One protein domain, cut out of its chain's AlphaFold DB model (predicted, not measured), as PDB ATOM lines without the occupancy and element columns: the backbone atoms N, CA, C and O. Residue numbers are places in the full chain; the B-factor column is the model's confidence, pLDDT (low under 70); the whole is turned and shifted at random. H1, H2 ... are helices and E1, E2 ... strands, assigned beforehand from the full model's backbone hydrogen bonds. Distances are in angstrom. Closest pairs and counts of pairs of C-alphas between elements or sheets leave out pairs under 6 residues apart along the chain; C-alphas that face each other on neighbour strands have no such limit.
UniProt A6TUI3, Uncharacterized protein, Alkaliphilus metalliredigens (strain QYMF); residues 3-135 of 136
ATOM      1  N   SER A   3      -4.520  17.265  28.720       94.81
ATOM      2  CA  SER A   3      -5.266  16.724  27.589       94.81
ATOM      3  C   SER A   3      -4.342  15.863  26.744       94.81
ATOM      4  O   SER A   3      -3.223  16.281  26.449       94.81
ATOM      5  N   ILE A   4      -4.808  14.680  26.356       94.50
ATOM      6  CA  ILE A   4      -4.143  13.827  25.369       94.50
ATOM      7  C   ILE A   4      -5.054  13.625  24.164       94.50
ATOM      8  O   ILE A   4      -6.252  13.388  24.308       94.50
ATOM      9  N   SER A   5      -4.484  13.674  22.965       93.44
ATOM     10  CA  SER A   5      -5.196  13.372  21.721       93.44
ATOM     11  C   SER A   5      -4.673  12.077  21.118       93.44
ATOM     12  O   SER A   5      -3.472  11.811  21.123       93.44
ATOM     13  N   SER A   6      -5.559  11.303  20.494       91.75
ATOM     14  CA  SER A   6      -5.185  10.137  19.694       91.75
ATOM     15  C   SER A   6      -4.295  10.477  18.492       91.75
ATOM     16  O   SER A   6      -3.730   9.570  17.886       91.75
ATOM     17  N   ARG A   7      -4.169  11.762  18.123       90.25
ATOM     18  CA  ARG A   7      -3.203  12.232  17.117       90.25
ATOM     19  C   ARG A   7      -1.762  12.170  17.622       90.25
ATOM     20  O   ARG A   7      -0.858  12.030  16.803       90.25
ATOM     21  N   ASN A   8      -1.547  12.256  18.936       90.56
ATOM     22  CA  ASN A   8      -0.243  12.056  19.552       90.56
ATOM     23  C   ASN A   8      -0.169  10.652  20.163       90.56
ATOM     24  O   ASN A   8      -0.544  10.413  21.311       90.56
ATOM     25  N   ILE A   9       0.287   9.694  19.353       81.31
ATOM     26  CA  ILE A   9       0.254   8.278  19.729       81.31
ATOM     27  C   ILE A   9       1.157   7.966  20.929       81.31
ATOM     28  O   ILE A   9       0.824   7.079  21.709       81.31
ATOM     29  N   GLU A  10       2.269   8.689  21.090       84.81
ATOM     30  CA  GLU A  10       3.224   8.480  22.183       84.81
ATOM     31  C   GLU A  10       2.611   8.895  23.523       84.81
ATOM     32  O   GLU A  10       2.568   8.083  24.448       84.81
ATOM     33  N   GLU A  11       2.027  10.096  23.586       87.00
ATOM     34  CA  GLU A  11       1.318  10.595  24.773       87.00
ATOM     35  C   GLU A  11       0.140   9.690  25.154       87.00
ATOM     36  O   GLU A  11      -0.054   9.356  26.324       87.00
ATOM     37  N   TYR A  12      -0.633   9.231  24.166       86.56
ATOM     38  CA  TYR A  12      -1.711   8.275  24.406       86.56
ATOM     39  C   TYR A  12      -1.190   6.938  24.964       86.56
ATOM     40  O   TYR A  12      -1.786   6.379  25.892       86.56
ATOM     41  N   ILE A  13      -0.100   6.396  24.406       85.44
ATOM     42  CA  ILE A  13       0.486   5.139  24.882       85.44
ATOM     43  C   ILE A  13       0.922   5.293  26.337       85.44
ATOM     44  O   ILE A  13       0.534   4.452  27.152       85.44
ATOM     45  N   GLU A  14       1.653   6.358  26.662       89.38
ATOM     46  CA  GLU A  14       2.112   6.657  28.020       89.38
ATOM     47  C   GLU A  14       0.932   6.766  28.993       89.38
ATOM     48  O   GLU A  14       0.886   6.056  29.999       89.38
ATOM     49  N   TYR A  15      -0.092   7.546  28.636       90.75
ATOM     50  CA  TYR A  15      -1.315   7.670  29.424       90.75
ATOM     51  C   TYR A  15      -1.990   6.320  29.676       90.75
ATOM     52  O   TYR A  15      -2.337   5.970  30.805       90.75
ATOM     53  N   SER A  16      -2.149   5.517  28.620       86.38
ATOM     54  CA  SER A  16      -2.804   4.213  28.709       86.38
ATOM     55  C   SER A  16      -2.026   3.214  29.570       86.38
ATOM     56  O   SER A  16      -2.604   2.219  30.008       86.38
ATOM     57  N   GLN A  17      -0.730   3.441  29.794       87.00
ATOM     58  CA  GLN A  17       0.142   2.603  30.616       87.00
ATOM     59  C   GLN A  17       0.220   3.058  32.078       87.00
ATOM     60  O   GLN A  17       0.780   2.325  32.888       87.00
ATOM     61  N   ASN A  18      -0.379   4.195  32.439       90.56
ATOM     62  CA  ASN A  18      -0.443   4.666  33.821       90.56
ATOM     63  C   ASN A  18      -1.095   3.618  34.745       90.56
ATOM     64  O   ASN A  18      -2.179   3.104  34.448       90.56
ATOM     65  N   ASP A  19      -0.475   3.345  35.897       90.62
ATOM     66  CA  ASP A  19      -0.910   2.321  36.863       90.62
ATOM     67  C   ASP A  19      -2.352   2.507  37.373       90.62
ATOM     68  O   ASP A  19      -3.001   1.544  37.783       90.62
ATOM     69  N   ARG A  20      -2.901   3.731  37.339       90.94
ATOM     70  CA  ARG A  20      -4.289   4.016  37.753       90.94
ATOM     71  C   ARG A  20      -5.336   3.561  36.737       90.94
ATOM     72  O   ARG A  20      -6.509   3.411  37.107       90.94
ATOM     73  N   ILE A  21      -4.912   3.366  35.489       90.25
ATOM     74  CA  ILE A  21      -5.735   2.988  34.335       90.25
ATOM     75  C   ILE A  21      -5.417   1.564  33.886       90.25
ATOM     76  O   ILE A  21      -6.319   0.852  33.436       90.25
ATOM     77  N   ALA A  22      -4.162   1.135  33.994       89.06
ATOM     78  CA  ALA A  22      -3.700  -0.159  33.524       89.06
ATOM     79  C   ALA A  22      -4.561  -1.317  34.068       89.06
ATOM     80  O   ALA A  22      -4.868  -1.400  35.254       89.06
ATOM     81  N   GLY A  23      -4.983  -2.214  33.174       86.12
ATOM     82  CA  GLY A  23      -5.814  -3.376  33.498       86.12
ATOM     83  C   GLY A  23      -7.311  -3.089  33.663       86.12
ATOM     84  O   GLY A  23      -8.071  -4.019  33.924       86.12
ATOM     85  N   THR A  24      -7.764  -1.842  33.503       91.94
ATOM     86  CA  THR A  24      -9.192  -1.492  33.598       91.94
ATOM     87  C   THR A  24      -9.927  -1.652  32.262       91.94
ATOM     88  O   THR A  24      -9.329  -1.573  31.187       91.94
ATOM     89  N   GLY A  25     -11.257  -1.800  32.313       90.75
ATOM     90  CA  GLY A  25     -12.101  -1.790  31.108       90.75
ATOM     91  C   GLY A  25     -11.989  -0.485  30.312       90.75
ATOM     92  O   GLY A  25     -12.057  -0.502  29.087       90.75
ATOM     93  N   TYR A  26     -11.721   0.629  30.995       93.19
ATOM     94  CA  TYR A  26     -11.466   1.921  30.365       93.19
ATOM     95  C   TYR A  26     -10.170   1.933  29.547       93.19
ATOM     96  O   TYR A  26     -10.186   2.373  28.400       93.19
ATOM     97  N   GLN A  27      -9.078   1.347  30.054       92.94
ATOM     98  CA  GLN A  27      -7.857   1.159  29.257       92.94
ATOM     99  C   GLN A  27      -8.137   0.355  27.982       92.94
ATOM    100  O   GLN A  27      -7.717   0.737  26.890       92.94
ATOM    101  N   SER A  28      -8.833  -0.776  28.116       92.19
ATOM    102  CA  SER A  28      -9.158  -1.656  26.990       92.19
ATOM    103  C   SER A  28     -10.055  -0.963  25.966       92.19
ATOM    104  O   SER A  28      -9.848  -1.113  24.762       92.19
ATOM    105  N   PHE A  29     -10.999  -0.150  26.431       94.00
ATOM    106  CA  PHE A  29     -11.850   0.680  25.592       94.00
ATOM    107  C   PHE A  29     -11.053   1.724  24.799       94.00
ATOM    108  O   PHE A  29     -11.173   1.767  23.574       94.00
ATOM    109  N   LEU A  30     -10.178   2.497  25.456       94.19
ATOM    110  CA  LEU A  30      -9.309   3.466  24.777       94.19
ATOM    111  C   LEU A  30      -8.390   2.779  23.750       94.19
ATOM    112  O   LEU A  30      -8.244   3.256  22.624       94.19
ATOM    113  N   LYS A  31      -7.862   1.592  24.076       91.88
ATOM    114  CA  LYS A  31      -7.108   0.753  23.125       91.88
ATOM    115  C   LYS A  31      -7.940   0.346  21.917       91.88
ATOM    116  O   LYS A  31      -7.432   0.379  20.797       91.88
ATOM    117  N   CYS A  32      -9.205  -0.016  22.116       93.25
ATOM    118  CA  CYS A  32     -10.103  -0.345  21.012       93.25
ATOM    119  C   CYS A  32     -10.375   0.870  20.116       93.25
ATOM    120  O   CYS A  32     -10.388   0.710  18.893       93.25
ATOM    121  N   LEU A  33     -10.534   2.070  20.687       94.62
ATOM    122  CA  LEU A  33     -10.666   3.317  19.925       94.62
ATOM    123  C   LEU A  33      -9.411   3.587  19.089       94.62
ATOM    124  O   LEU A  33      -9.514   3.734  17.874       94.62
ATOM    125  N   ALA A  34      -8.227   3.558  19.704       93.19
ATOM    126  CA  ALA A  34      -6.965   3.800  19.008       93.19
ATOM    127  C   ALA A  34      -6.738   2.810  17.853       93.19
ATOM    128  O   ALA A  34      -6.460   3.218  16.728       93.19
ATOM    129  N   LYS A  35      -6.946   1.507  18.093       91.44
ATOM    130  CA  LYS A  35      -6.817   0.473  17.050       91.44
ATOM    131  C   LYS A  35      -7.858   0.593  15.946       91.44
ATOM    132  O   LYS A  35      -7.600   0.205  14.809       91.44
ATOM    133  N   THR A  36      -9.038   1.097  16.276       92.81
ATOM    134  CA  THR A  36     -10.070   1.379  15.284       92.81
ATOM    135  C   THR A  36      -9.660   2.505  14.347       92.81
ATOM    136  O   THR A  36      -9.815   2.348  13.140       92.81
ATOM    137  N   ILE A  37      -9.124   3.597  14.900       93.44
ATOM    138  CA  ILE A  37      -8.622   4.737  14.127       93.44
ATOM    139  C   ILE A  37      -7.471   4.277  13.226       93.44
ATOM    140  O   ILE A  37      -7.527   4.487  12.021       93.44
ATOM    141  N   GLU A  38      -6.486   3.565  13.788       91.12
ATOM    142  CA  GLU A  38      -5.321   3.039  13.057       91.12
ATOM    143  C   GLU A  38      -5.715   2.170  11.852       91.12
ATOM    144  O   GLU A  38      -5.083   2.235  10.802       91.12
ATOM    145  N   LYS A  39      -6.762   1.348  11.997       91.31
ATOM    146  CA  LYS A  39      -7.217   0.417  10.950       91.31
ATOM    147  C   LYS A  39      -8.384   0.938  10.117       91.31
ATOM    148  O   LYS A  39      -8.899   0.187   9.290       91.31
ATOM    149  N   GLU A  40      -8.823   2.170  10.364       92.25
ATOM    150  CA  GLU A  40      -9.961   2.813   9.698       92.25
ATOM    151  C   GLU A  40     -11.233   1.941   9.680       92.25
ATOM    152  O   GLU A  40     -11.957   1.856   8.686       92.25
ATOM    153  N   LEU A  41     -11.505   1.239  10.784       92.62
ATOM    154  CA  LEU A  41     -12.655   0.339  10.880       92.62
ATOM    155  C   LEU A  41     -13.892   1.069  11.431       92.62
ATOM    156  O   LEU A  41     -13.773   1.923  12.305       92.62
ATOM    157  N   PRO A  42     -15.108   0.709  10.989       94.06
ATOM    158  CA  PRO A  42     -16.313   1.289  11.559       94.06
ATOM    159  C   PRO A  42     -16.609   0.717  12.954       94.06
ATOM    160  O   PRO A  42     -16.387  -0.472  13.223       94.06
ATOM    161  N   VAL A  43     -17.194   1.557  13.807       94.94
ATOM    162  CA  VAL A  43     -17.756   1.219  15.124       94.94
ATOM    163  C   VAL A  43     -19.267   1.345  15.058       94.94
ATOM    164  O   VAL A  43     -19.795   2.279  14.458       94.94
ATOM    165  N   GLU A  44     -19.979   0.422  15.695       95.19
ATOM    166  CA  GLU A  44     -21.406   0.602  15.955       95.19
ATOM    167  C   GLU A  44     -21.583   1.323  17.294       95.19
ATOM    168  O   GLU A  44     -21.185   0.802  18.341       95.19
ATOM    169  N   LEU A  45     -22.182   2.513  17.251       93.50
ATOM    170  CA  LEU A  45     -22.645   3.246  18.424       93.50
ATOM    171  C   LEU A  45     -24.132   2.989  18.592       93.50
ATOM    172  O   LEU A  45     -24.915   3.244  17.679       93.50
ATOM    173  N   ARG A  46     -24.522   2.497  19.765       92.56
ATOM    174  CA  ARG A  46     -25.921   2.416  20.166       92.56
ATOM    175  C   ARG A  46     -26.202   3.431  21.257       92.56
ATOM    176  O   ARG A  46     -25.558   3.368  22.300       92.56
ATOM    177  N   ASP A  47     -27.173   4.305  21.036       88.88
ATOM    178  CA  ASP A  47     -27.717   5.149  22.098       88.88
ATOM    179  C   ASP A  47     -28.623   4.278  22.986       88.88
ATOM    180  O   ASP A  47     -29.551   3.612  22.512       88.88
ATOM    181  N   ASN A  48     -28.317   4.205  24.281       83.31
ATOM    182  CA  ASN A  48     -29.047   3.348  25.211       83.31
ATOM    183  C   ASN A  48     -30.444   3.897  25.551       83.31
ATOM    184  O   ASN A  48     -31.285   3.123  26.005       83.31
ATOM    185  N   SER A  49     -30.709   5.186  25.320       84.44
ATOM    186  CA  SER A  49     -31.986   5.830  25.648       84.44
ATOM    187  C   SER A  49     -33.098   5.484  24.654       84.44
ATOM    188  O   SER A  49     -34.232   5.227  25.057       84.44
ATOM    189  N   ASN A  50     -32.775   5.428  23.360       85.62
ATOM    190  CA  ASN A  50     -33.735   5.172  22.282       85.62
ATOM    191  C   ASN A  50     -33.454   3.858  21.523       85.62
ATOM    192  O   ASN A  50     -34.289   3.392  20.749       85.62
ATOM    193  N   GLY A  51     -32.301   3.226  21.766       85.00
ATOM    194  CA  GLY A  51     -31.884   1.979  21.136       85.00
ATOM    195  C   GLY A  51     -31.395   2.118  19.694       85.00
ATOM    196  O   GLY A  51     -31.103   1.083  19.089       85.00
ATOM    197  N   GLU A  52     -31.300   3.338  19.165       91.06
ATOM    198  CA  GLU A  52     -30.810   3.648  17.824       91.06
ATOM    199  C   GLU A  52     -29.366   3.178  17.657       91.06
ATOM    200  O   GLU A  52     -28.559   3.298  18.577       91.06
ATOM    201  N   ILE A  53     -29.048   2.613  16.489       93.81
ATOM    202  CA  ILE A  53     -27.709   2.119  16.164       93.81
ATOM    203  C   ILE A  53     -27.214   2.849  14.926       93.81
ATOM    204  O   ILE A  53     -27.802   2.718  13.852       93.81
ATOM    205  N   ILE A  54     -26.087   3.537  15.066       94.50
ATOM    206  CA  ILE A  54     -25.388   4.195  13.966       94.50
ATOM    207  C   ILE A  54     -24.006   3.574  13.776       94.50
ATOM    208  O   ILE A  54     -23.342   3.164  14.731       94.50
ATOM    209  N   LYS A  55     -23.568   3.484  12.521       96.06
ATOM    210  CA  LYS A  55     -22.202   3.077  12.175       96.06
ATOM    211  C   LYS A  55     -21.378   4.316  11.914       96.06
ATOM    212  O   LYS A  55     -21.763   5.140  11.089       96.06
ATOM    213  N   VAL A  56     -20.241   4.422  12.583       96.75
ATOM    214  CA  VAL A  56     -19.378   5.599  12.510       96.75
ATOM    215  C   VAL A  56     -17.934   5.200  12.265       96.75
ATOM    216  O   VAL A  56     -17.485   4.145  12.709       96.75
ATOM    217  N   ASN A  57     -17.196   6.074  11.597       96.25
ATOM    218  CA  ASN A  57     -15.746   6.027  11.529       96.25
ATOM    219  C   ASN A  57     -15.200   7.064  12.509       96.25
ATOM    220  O   ASN A  57     -15.334   8.266  12.265       96.25
ATOM    221  N   ILE A  58     -14.602   6.600  13.607       96.31
ATOM    222  CA  ILE A  58     -13.921   7.480  14.562       96.31
ATOM    223  C   ILE A  58     -12.677   8.049  13.879       96.31
ATOM    224  O   ILE A  58     -11.912   7.307  13.262       96.31
ATOM    225  N   LYS A  59     -12.505   9.366  13.955       95.56
ATOM    226  CA  LYS A  59     -11.369  10.096  13.383       95.56
ATOM    227  C   LYS A  59     -10.351  10.462  14.448       95.56
ATOM    228  O   LYS A  59      -9.155  10.344  14.214       95.56
ATOM    229  N   GLU A  60     -10.840  10.849  15.616       95.50
ATOM    230  CA  GLU A  60     -10.012  11.268  16.734       95.50
ATOM    231  C   GLU A  60     -10.746  11.041  18.050       95.50
ATOM    232  O   GLU A  60     -11.978  11.059  18.106       95.50
ATOM    233  N   PHE A  61      -9.976  10.853  19.117       95.50
ATOM    234  CA  PHE A  61     -10.464  11.083  20.464       95.50
ATOM    235  C   PHE A  61      -9.496  11.943  21.272       95.50
ATOM    236  O   PHE A  61      -8.285  11.901  21.056       95.50
ATOM    237  N   VAL A  62     -10.044  12.679  22.232       96.81
ATOM    238  CA  VAL A  62      -9.312  13.496  23.199       96.81
ATOM    239  C   VAL A  62      -9.741  13.093  24.604       96.81
ATOM    240  O   VAL A  62     -10.940  12.959  24.856       96.81
ATOM    241  N   VAL A  63      -8.780  12.887  25.504       95.75
ATOM    242  CA  VAL A  63      -9.027  12.636  26.929       95.75
ATOM    243  C   VAL A  63      -8.491  13.809  27.736       95.75
ATOM    244  O   VAL A  63      -7.282  14.034  27.763       95.75
ATOM    245  N   ASP A  64      -9.381  14.517  28.424       96.25
ATOM    246  CA  ASP A  64      -9.009  15.520  29.416       96.25
ATOM    247  C   ASP A  64      -9.026  14.890  30.807       96.25
ATOM    248  O   ASP A  64     -10.015  14.274  31.214       96.25
ATOM    249  N   TYR A  65      -7.941  15.063  31.556       94.81
ATOM    250  CA  TYR A  65      -7.763  14.433  32.857       94.81
ATOM    251  C   TYR A  65      -7.117  15.374  33.876       94.81
ATOM    252  O   TYR A  65      -6.553  16.433  33.569       94.81
ATOM    253  N   GLN A  66      -7.228  14.992  35.143       94.25
ATOM    254  CA  GLN A  66      -6.533  15.650  36.237       94.25
ATOM    255  C   GLN A  66      -5.271  14.855  36.578       94.25
ATOM    256  O   GLN A  66      -5.359  13.664  36.874       94.25
ATOM    257  N   THR A  67      -4.120  15.528  36.560       91.06
ATOM    258  CA  THR A  67      -2.825  14.964  36.960       91.06
ATOM    259  C   THR A  67      -2.938  14.297  38.333       91.06
ATOM    260  O   THR A  67      -3.584  14.834  39.238       91.06
ATOM    261  N   GLU A  68      -2.337  13.115  38.476       91.12
ATOM    262  CA  GLU A  68      -2.411  12.221  39.643       91.12
ATOM    263  C   GLU A  68      -3.780  11.558  39.887       91.12
ATOM    264  O   GLU A  68      -3.949  10.806  40.856       91.12
ATOM    265  N   GLN A  69      -4.762  11.796  39.015       93.12
ATOM    266  CA  GLN A  69      -6.100  11.202  39.060       93.12
ATOM    267  C   GLN A  69      -6.511  10.590  37.714       93.12
ATOM    268  O   GLN A  69      -7.705  10.501  37.413       93.12
ATOM    269  N   GLU A  70      -5.532  10.145  36.925       94.56
ATOM    270  CA  GLU A  70      -5.745   9.579  35.594       94.56
ATOM    271  C   GLU A  70      -6.783   8.445  35.636       94.56
ATOM    272  O   GLU A  70      -6.702   7.520  36.455       94.56
ATOM    273  N   GLY A  71      -7.789   8.523  34.765       91.88
ATOM    274  CA  GLY A  71      -8.821   7.506  34.637       91.88
ATOM    275  C   GLY A  71      -9.887   7.524  35.719       91.88
ATOM    276  O   GLY A  71     -10.750   6.653  35.686       91.88
ATOM    277  N   ASN A  72      -9.871   8.442  36.689       91.69
ATOM    278  CA  ASN A  72     -10.927   8.494  37.705       91.69
ATOM    279  C   ASN A  72     -12.182   9.210  37.185       91.69
ATOM    280  O   ASN A  72     -13.265   8.629  37.217       91.69
ATOM    281  N   MET A  73     -12.032  10.451  36.714       90.81
ATOM    282  CA  MET A  73     -13.125  11.336  36.277       90.81
ATOM    283  C   MET A  73     -12.756  12.062  34.980       90.81
ATOM    284  O   MET A  73     -12.911  13.272  34.856       90.81
ATOM    285  N   ASP A  74     -12.212  11.317  34.025       93.69
ATOM    286  CA  ASP A  74     -11.791  11.891  32.752       93.69
ATOM    287  C   ASP A  74     -12.981  12.360  31.917       93.69
ATOM    288  O   ASP A  74     -14.057  11.752  31.938       93.69
ATOM    289  N   ASN A  75     -12.751  13.363  31.081       94.00
ATOM    290  CA  ASN A  75     -13.666  13.711  30.004       94.00
ATOM    291  C   ASN A  75     -13.133  13.139  28.696       94.00
ATOM    292  O   ASN A  75     -11.943  13.234  28.413       94.00
ATOM    293  N   LEU A  76     -14.013  12.540  27.900       94.25
ATOM    294  CA  LEU A  76     -13.669  11.947  26.614       94.25
ATOM    295  C   LEU A  76     -14.454  12.657  25.519       94.25
ATOM    296  O   LEU A  76     -15.681  12.675  25.550       94.25
ATOM    297  N   THR A  77     -13.763  13.177  24.517       95.56
ATOM    298  CA  THR A  77     -14.384  13.746  23.319       95.56
ATOM    299  C   THR A  77     -14.020  12.891  22.116       95.56
ATOM    300  O   THR A  77     -12.849  12.595  21.909       95.56
ATOM    301  N   LEU A  78     -15.010  12.483  21.326       95.62
ATOM    302  CA  LEU A  78     -14.839  11.721  20.092       95.62
ATOM    303  C   LEU A  78     -15.227  12.579  18.894       95.62
ATOM    304  O   LEU A  78     -16.331  13.123  18.864       95.62
ATOM    305  N   GLU A  79     -14.375  12.616  17.880       97.06
ATOM    306  CA  GLU A  79     -14.718  13.120  16.553       97.06
ATOM    307  C   GLU A  79     -14.944  11.941  15.610       97.06
ATOM    308  O   GLU A  79     -14.131  11.013  15.536       97.06
ATOM    309  N   PHE A  80     -16.053  11.951  14.877       96.75
ATOM    310  CA  PHE A  80     -16.406  10.862  13.974       96.75
ATOM    311  C   PHE A  80     -17.207  11.344  12.769       96.75
ATOM    312  O   PHE A  80     -17.736  12.450  12.739       96.75
ATOM    313  N   VAL A  81     -17.313  10.472  11.771       97.25
ATOM    314  CA  VAL A  81     -18.194  10.648  10.611       97.25
ATOM    315  C   VAL A  81     -19.120   9.439  10.539       97.25
ATOM    316  O   VAL A  81     -18.659   8.303  10.684       97.25
ATOM    317  N   VAL A  82     -20.418   9.655  10.330       96.25
ATOM    318  CA  VAL A  82     -21.369   8.557  10.096       96.25
ATOM    319  C   VAL A  82     -21.043   7.896   8.755       96.25
ATOM    320  O   VAL A  82     -20.740   8.561   7.769       96.25
ATOM    321  N   VAL A  83     -21.051   6.564   8.701       93.75
ATOM    322  CA  VAL A  83     -20.706   5.826   7.479       93.75
ATOM    323  C   VAL A  83     -21.691   6.173   6.361       93.75
ATOM    324  O   VAL A  83     -22.881   5.895   6.477       93.75
ATOM    325  N   GLY A  84     -21.172   6.715   5.257       92.19
ATOM    326  CA  GLY A  84     -21.972   7.173   4.117       92.19
ATOM    327  C   GLY A  84     -22.320   8.663   4.154       92.19
ATOM    328  O   GLY A  84     -22.917   9.156   3.202       92.19
ATOM    329  N   GLU A  85     -21.917   9.375   5.205       94.88
ATOM    330  CA  GLU A  85     -22.022  10.830   5.316       94.88
ATOM    331  C   GLU A  85     -20.642  11.493   5.195       94.88
ATOM    332  O   GLU A  85     -19.604  10.842   5.327       94.88
ATOM    333  N   GLU A  86     -20.636  12.805   4.948       90.19
ATOM    334  CA  GLU A  86     -19.410  13.616   4.848       90.19
ATOM    335  C   GLU A  86     -19.203  14.532   6.061       90.19
ATOM    336  O   GLU A  86     -18.090  14.985   6.323       90.19
ATOM    337  N   ASN A  87     -20.267  14.798   6.824       94.50
ATOM    338  CA  ASN A  87     -20.219  15.743   7.930       94.50
ATOM    339  C   ASN A  87     -19.545  15.123   9.154       94.50
ATOM    340  O   ASN A  87     -19.956  14.072   9.653       94.50
ATOM    341  N   GLN A  88     -18.541  15.825   9.670       95.50
ATOM    342  CA  GLN A  88     -17.918  15.493  10.940       95.50
ATOM    343  C   GLN A  88     -18.836  15.877  12.104       95.50
ATOM    344  O   GLN A  88     -19.440  16.949  12.117       95.50
ATOM    345  N   GLN A  89     -18.923  14.984  13.084       95.69
ATOM    346  CA  GLN A  89     -19.709  15.136  14.299       95.69
ATOM    347  C   GLN A  89     -18.827  14.908  15.527       95.69
ATOM    348  O   GLN A  89     -17.796  14.231  15.458       95.69
ATOM    349  N   THR A  90     -19.260  15.458  16.661       94.94
ATOM    350  CA  THR A  90     -18.550  15.356  17.937       94.94
ATOM    351  C   THR A  90     -19.475  14.788  19.005       94.94
ATOM    352  O   THR A  90     -20.612  15.236  19.149       94.94
ATOM    353  N   LEU A  91     -18.977  13.825  19.779       92.50
ATOM    354  CA  LEU A  91     -19.657  13.273  20.949       92.50
ATOM    355  C   LEU A  91     -18.753  13.408  22.174       92.50
ATOM    356  O   LEU A  91     -17.643  12.883  22.183       92.50
ATOM    357  N   ALA A  92     -19.238  14.107  23.197       92.56
ATOM    358  CA  ALA A  92     -18.506  14.353  24.432       92.56
ATOM    359  C   ALA A  92     -19.135  13.596  25.605       92.56
ATOM    360  O   ALA A  92     -20.354  13.597  25.787       92.56
ATOM    361  N   PHE A  93     -18.281  12.984  26.413       90.69
ATOM    362  CA  PHE A  93     -18.609  12.247  27.619       90.69
ATOM    363  C   PHE A  93     -17.914  12.920  28.802       90.69
ATOM    364  O   PHE A  93     -16.708  13.177  28.768       90.69
ATOM    365  N   VAL A  94     -18.682  13.205  29.849       90.25
ATOM    366  CA  VAL A  94     -18.187  13.840  31.074       90.25
ATOM    367  C   VAL A  94     -18.067  12.781  32.165       90.25
ATOM    368  O   VAL A  94     -18.972  11.958  32.320       90.25
ATOM    369  N   ASN A  95     -16.970  12.821  32.926       89.12
ATOM    370  CA  ASN A  95     -16.680  11.899  34.033       89.12
ATOM    371  C   ASN A  95     -16.656  10.411  33.628       89.12
ATOM    372  O   ASN A  95     -17.023   9.534  34.405       89.12
ATOM    373  N   THR A  96     -16.193  10.120  32.417       87.88
ATOM    374  CA  THR A  96     -16.233   8.828  31.712       87.88
ATOM    375  C   THR A  96     -15.229   7.791  32.206       87.88
ATOM    376  O   THR A  96     -15.199   6.711  31.642       87.88
ATOM    377  N   GLY A  97     -14.386   8.086  33.197       86.69
ATOM    378  CA  GLY A  97     -13.260   7.235  33.611       86.69
ATOM    379  C   GLY A  97     -13.595   5.768  33.957       86.69
ATOM    380  O   GLY A  97     -14.687   5.245  33.742       86.69
ATOM    381  N   LYS A  98     -12.655   5.052  34.577       89.75
ATOM    382  CA  LYS A  98     -12.706   3.598  34.837       89.75
ATOM    383  C   LYS A  98     -13.959   3.066  35.535       89.75
ATOM    384  O   LYS A  98     -14.223   1.872  35.452       89.75
ATOM    385  N   PHE A  99     -14.722   3.917  36.217       89.62
ATOM    386  CA  PHE A  99     -15.971   3.541  36.882       89.62
ATOM    387  C   PHE A  99     -17.215   3.641  35.981       89.62
ATOM    388  O   PHE A  99     -18.254   3.073  36.320       89.62
ATOM    389  N   LYS A 100     -17.121   4.345  34.848       91.00
ATOM    390  CA  LYS A 100     -18.216   4.569  33.893       91.00
ATOM    391  C   LYS A 100     -18.091   3.765  32.601       91.00
ATOM    392  O   LYS A 100     -19.062   3.691  31.856       91.00
ATOM    393  N   VAL A 101     -16.941   3.134  32.350       92.06
ATOM    394  CA  VAL A 101     -16.768   2.204  31.225       92.06
ATOM    395  C   VAL A 101     -16.765   0.764  31.705       92.06
ATOM    396  O   VAL A 101     -15.914   0.359  32.499       92.06
ATOM    397  N   LYS A 102     -17.703  -0.029  31.185       90.31
ATOM    398  CA  LYS A 102     -17.864  -1.448  31.516       90.31
ATOM    399  C   LYS A 102     -17.808  -2.284  30.250       90.31
ATOM    400  O   LYS A 102     -18.484  -1.986  29.270       90.31
ATOM    401  N   GLU A 103     -17.016  -3.346  30.272       89.12
ATOM    402  CA  GLU A 103     -17.035  -4.347  29.207       89.12
ATOM    403  C   GLU A 103     -18.289  -5.227  29.348       89.12
ATOM    404  O   GLU A 103     -18.612  -5.697  30.441       89.12
ATOM    405  N   ASP A 104     -19.017  -5.447  28.252       84.12
ATOM    406  CA  ASP A 104     -20.216  -6.291  28.253       84.12
ATOM    407  C   ASP A 104     -19.812  -7.767  28.416       84.12
ATOM    408  O   ASP A 104     -19.143  -8.347  27.556       84.12
ATOM    409  N   ALA A 105     -20.273  -8.409  29.494       65.12
ATOM    410  CA  ALA A 105     -20.006  -9.817  29.798       65.12
ATOM    411  C   ALA A 105     -20.561 -10.799  28.743       65.12
ATOM    412  O   ALA A 105     -20.118 -11.945  28.665       65.12
ATOM    413  N   LYS A 106     -21.523 -10.374  27.907       58.81
ATOM    414  CA  LYS A 106     -22.039 -11.159  26.769       58.81
ATOM    415  C   LYS A 106     -21.182 -11.028  25.512       58.81
ATOM    416  O   LYS A 106     -21.589 -11.508  24.446       58.81
ATOM    417  N   SER A 107     -20.000 -10.425  25.612       57.44
ATOM    418  CA  SER A 107     -18.947 -10.498  24.599       57.44
ATOM    419  C   SER A 107     -18.437 -11.940  24.507       57.44
ATOM    420  O   SER A 107     -17.383 -12.306  25.012       57.44
ATOM    421  N   GLY A 108     -19.241 -12.818  23.904       52.88
ATOM    422  CA  GLY A 108     -18.848 -14.194  23.654       52.88
ATOM    423  C   GLY A 108     -17.590 -14.240  22.774       52.88
ATOM    424  O   GLY A 108     -17.381 -13.342  21.952       52.88
ATOM    425  N   PRO A 109     -16.786 -15.311  22.855       53.03
ATOM    426  CA  PRO A 109     -15.433 -15.392  22.286       53.03
ATOM    427  C   PRO A 109     -15.335 -15.322  20.745       53.03
ATOM    428  O   PRO A 109     -14.280 -15.604  20.183       53.03
ATOM    429  N   ARG A 110     -16.415 -15.011  20.012       56.09
ATOM    430  CA  ARG A 110     -16.487 -15.209  18.555       56.09
ATOM    431  C   ARG A 110     -16.802 -13.992  17.686       56.09
ATOM    432  O   ARG A 110     -16.741 -14.169  16.469       56.09
ATOM    433  N   SER A 111     -17.096 -12.788  18.194       63.91
ATOM    434  CA  SER A 111     -17.621 -11.751  17.274       63.91
ATOM    435  C   SER A 111     -17.101 -10.318  17.450       63.91
ATOM    436  O   SER A 111     -16.541  -9.795  16.485       63.91
ATOM    437  N   PHE A 112     -17.239  -9.682  18.619       79.25
ATOM    438  CA  PHE A 112     -16.998  -8.236  18.782       79.25
ATOM    439  C   PHE A 112     -16.555  -7.887  20.210       79.25
ATOM    440  O   PHE A 112     -16.917  -8.617  21.131       79.25
ATOM    441  N   TYR A 113     -15.843  -6.767  20.380       88.12
ATOM    442  CA  TYR A 113     -15.611  -6.164  21.701       88.12
ATOM    443  C   TYR A 113     -16.708  -5.140  21.973       88.12
ATOM    444  O   TYR A 113     -16.996  -4.317  21.098       88.12
ATOM    445  N   ARG A 114     -17.338  -5.192  23.147       91.62
ATOM    446  CA  ARG A 114     -18.450  -4.303  23.489       91.62
ATOM    447  C   ARG A 114     -18.235  -3.619  24.822       91.62
ATOM    448  O   ARG A 114     -17.916  -4.278  25.805       91.62
ATOM    449  N   TYR A 115     -18.481  -2.317  24.833       92.88
ATOM    450  CA  TYR A 115     -18.331  -1.486  26.019       92.88
ATOM    451  C   TYR A 115     -19.560  -0.610  26.196       92.88
ATOM    452  O   TYR A 115     -20.036  -0.001  25.237       92.88
ATOM    453  N   GLU A 116     -20.062  -0.555  27.419       92.12
ATOM    454  CA  GLU A 116     -21.051   0.416  27.862       92.12
ATOM    455  C   GLU A 116     -20.320   1.591  28.500       92.12
ATOM    456  O   GLU A 116     -19.402   1.405  29.300       92.12
ATOM    457  N   VAL A 117     -20.715   2.794  28.102       91.62
ATOM    458  CA  VAL A 117     -20.154   4.059  28.554       91.62
ATOM    459  C   VAL A 117     -21.290   4.875  29.157       91.62
ATOM    460  O   VAL A 117     -22.147   5.389  28.434       91.62
ATOM    461  N   ASP A 118     -21.297   4.962  30.484       84.44
ATOM    462  CA  ASP A 118     -22.284   5.701  31.272       84.44
ATOM    463  C   ASP A 118     -21.818   7.161  31.445       84.44
ATOM    464  O   ASP A 118     -21.048   7.464  32.359       84.44
ATOM    465  N   ALA A 119     -22.268   8.091  30.595       66.44
ATOM    466  CA  ALA A 119     -22.001   9.517  30.815       66.44
ATOM    467  C   ALA A 119     -22.899  10.082  31.928       66.44
ATOM    468  O   ALA A 119     -24.017   9.605  32.145       66.44
ATOM    469  N   ASP A 120     -22.450  11.133  32.616       64.62
ATOM    470  CA  ASP A 120     -23.360  11.924  33.454       64.62
ATOM    471  C   ASP A 120     -24.446  12.585  32.569       64.62
ATOM    472  O   ASP A 120     -24.131  13.119  31.503       64.62
ATOM    473  N   ASN A 121     -25.711  12.559  33.029       53.47
ATOM    474  CA  ASN A 121     -26.963  13.014  32.367       53.47
ATOM    475  C   ASN A 121     -27.821  11.951  31.631       53.47
ATOM    476  O   ASN A 121     -28.405  12.260  30.592       53.47
ATOM    477  N   ASP A 122     -27.943  10.725  32.159       57.56
ATOM    478  CA  ASP A 122     -28.872   9.666  31.682       57.56
ATOM    479  C   ASP A 122     -28.694   9.203  30.219       57.56
ATOM    480  O   ASP A 122     -29.478   8.400  29.706       57.56
ATOM    481  N   LYS A 123     -27.636   9.653  29.538       66.94
ATOM    482  CA  LYS A 123     -27.271   9.190  28.197       66.94
ATOM    483  C   LYS A 123     -26.117   8.205  28.296       66.94
ATOM    484  O   LYS A 123     -24.972   8.581  28.526       66.94
ATOM    485  N   GLY A 124     -26.437   6.928  28.128       83.50
ATOM    486  CA  GLY A 124     -25.448   5.871  27.969       83.50
ATOM    487  C   GLY A 124     -25.243   5.549  26.496       83.50
ATOM    488  O   GLY A 124     -26.200   5.546  25.719       83.50
ATOM    489  N   TYR A 125     -24.016   5.215  26.121       91.31
ATOM    490  CA  TYR A 125     -23.723   4.680  24.797       91.31
ATOM    491  C   TYR A 125     -23.129   3.291  24.920       91.31
ATOM    492  O   TYR A 125     -22.337   3.009  25.818       91.31
ATOM    493  N   ARG A 126     -23.471   2.418  23.979       92.69
ATOM    494  CA  ARG A 126     -22.794   1.138  23.814       92.69
ATOM    495  C   ARG A 126     -22.002   1.132  22.522       92.69
ATOM    496  O   ARG A 126     -22.565   1.248  21.436       92.69
ATOM    497  N   PHE A 127     -20.708   0.905  22.654       94.25
ATOM    498  CA  PHE A 127     -19.768   0.777  21.556       94.25
ATOM    499  C   PHE A 127     -19.597  -0.696  21.215       94.25
ATOM    500  O   PHE A 127     -19.353  -1.515  22.100       94.25
ATOM    501  N   THR A 128     -19.710  -1.046  19.938       93.62
ATOM    502  CA  THR A 128     -19.370  -2.379  19.430       93.62
ATOM    503  C   THR A 128     -18.262  -2.253  18.396       93.62
ATOM    504  O   THR A 128     -18.463  -1.732  17.298       93.62
ATOM    505  N   PHE A 129     -17.084  -2.753  18.756       92.06
ATOM    506  CA  PHE A 129     -15.887  -2.699  17.934       92.06
ATOM    507  C   PHE A 129     -15.685  -3.988  17.140       92.06
ATOM    508  O   PHE A 129     -15.898  -5.104  17.632       92.06
ATOM    509  N   ASN A 130     -15.204  -3.845  15.908       84.88
ATOM    510  CA  ASN A 130     -14.853  -4.976  15.058       84.88
ATOM    511  C   ASN A 130     -13.644  -5.735  15.630       84.88
ATOM    512  O   ASN A 130     -12.604  -5.139  15.877       84.88
ATOM    513  N   ARG A 131     -13.701  -7.070  15.750       80.31
ATOM    514  CA  ARG A 131     -12.542  -7.857  16.227       80.31
ATOM    515  C   ARG A 131     -11.276  -7.701  15.377       80.31
ATOM    516  O   ARG A 131     -10.188  -8.040  15.828       80.31
ATOM    517  N   ARG A 132     -11.408  -7.275  14.114       78.94
ATOM    518  CA  ARG A 132     -10.266  -7.066  13.209       78.94
ATOM    519  C   ARG A 132      -9.316  -5.986  13.727       78.94
ATOM    520  O   ARG A 132      -8.160  -5.989  13.320       78.94
ATOM    521  N   ILE A 133      -9.746  -5.159  14.687       79.56
ATOM    522  CA  ILE A 133      -8.863  -4.202  15.359       79.56
ATOM    523  C   ILE A 133      -7.643  -4.890  16.002       79.56
ATOM    524  O   ILE A 133      -6.554  -4.329  15.985       79.56
ATOM    525  N   THR A 134      -7.777  -6.143  16.463       71.56
ATOM    526  CA  THR A 134      -6.691  -6.927  17.090       71.56
ATOM    527  C   THR A 134      -6.089  -8.008  16.186       71.56
ATOM    528  O   THR A 134      -5.317  -8.829  16.667       71.56
ATOM    529  N   LYS A 135      -6.483  -8.090  14.907       64.69
ATOM    530  CA  LYS A 135      -5.856  -9.008  13.944       64.69
ATOM    531  C   LYS A 135      -4.800  -8.262  13.150       64.69
ATOM    532  O   LYS A 135      -5.169  -7.315  12.459       64.69
TER     533      LYS A 135
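This is residues 3 to 135 of the 136 residues of an uncharacterized protein of Alkaliphilus metalliredigens (strain QYMF) (UniProt A6TUI3). One strongly twisted sheet is folded into a V, with helix H2 lying in its opening: E3, E4 and E5 make one wing, and E2, E8, E7 and E6 the other. H1 packs over the short edge strand E1, and the short H3 packs on H2. The printed part has 133 residues, with three named helices and eight named strands in the order E1 H1 H2 E2 E3 E4 E5 E6 E7 E8 H3; the class is mixed. The sheet is branched, its neighbour pairs antiparallel. The whole is compact, with a radius of gyration of the C-alphas of 13.9 A and spans of 39 by 31 by 28 A.

Find C-alpha 3 at (-5.266, 16.724, 27.589), where E1, residues 3 to 5, begins. H1 follows at residues 9 to 17, 12.3 A long. Look next for C-alpha 25 at (-12.101, -1.790, 31.108); from there H2 runs 19.9 A to residue 38. E2 is residues 43 to 47, and E3, residues 53 to 65, spans 28.8 A and bends by 87 degrees at residue 57. E4 is residues 75 to 82, 22.0 A, and E5 residues 88 to 93. E6, residues 101 to 103, leads to E7, residues 112 to 118, and E8, residues 124 to 130, 19.9 A. H3, residues 131 to 134, ends at C-alpha 134, (-6.691, -6.927, 17.090).

Begin at E3, which has E1 and E2 on one side and E4 on the other. Across E1 and E3, N 4 and O 63 are 2.9 A apart; across E2 and E3, N 45 and O 54 are 2.8 A apart. E2 to E5 form a meander, each strand the antiparallel neighbour of the one before; see N 62 and O 77 at 2.8 A for E3 and E4, and N 78 and O 91 at 2.8 A for E4 and E5. E6, E7 and E8 form another meander, with N 102 and O 116 at 2.9 A and N 117 and O 125 at 2.8 A. E2 of the one meander and E8 of the other are antiparallel neighbours, with N 46 and O 126 at 2.9 A. H1 and H2 are on the same face. The closest C-alphas of H2 and E3 are those of Ile 37 and Ile 58, 6.0 A; of H2 and E6, those of Tyr 26 and Val 101, 5.4 A. H1 and H2, a helical hairpin, only just touch, with 3 pairs of C-alphas within 8 A, the closest Ser 16 and Gln 27 at 5.9 A. H2 touches H3 with residues 32 to 36 alone, the closest C-alphas being Lys 35 and Ile 133 at 5.4 A. In H1 and H2 every O i to N i+4 pair is within hydrogen-bond range; H3 is too short for one.

Look at Glu 68 and Gly 84 for the two C-alphas farthest apart, 40.9 A. The printed part has no cut and no long link. Mean pLDDT of the printed part is 88.1; it is under 70 at residues 105 to 111, 119 to 123 and 135.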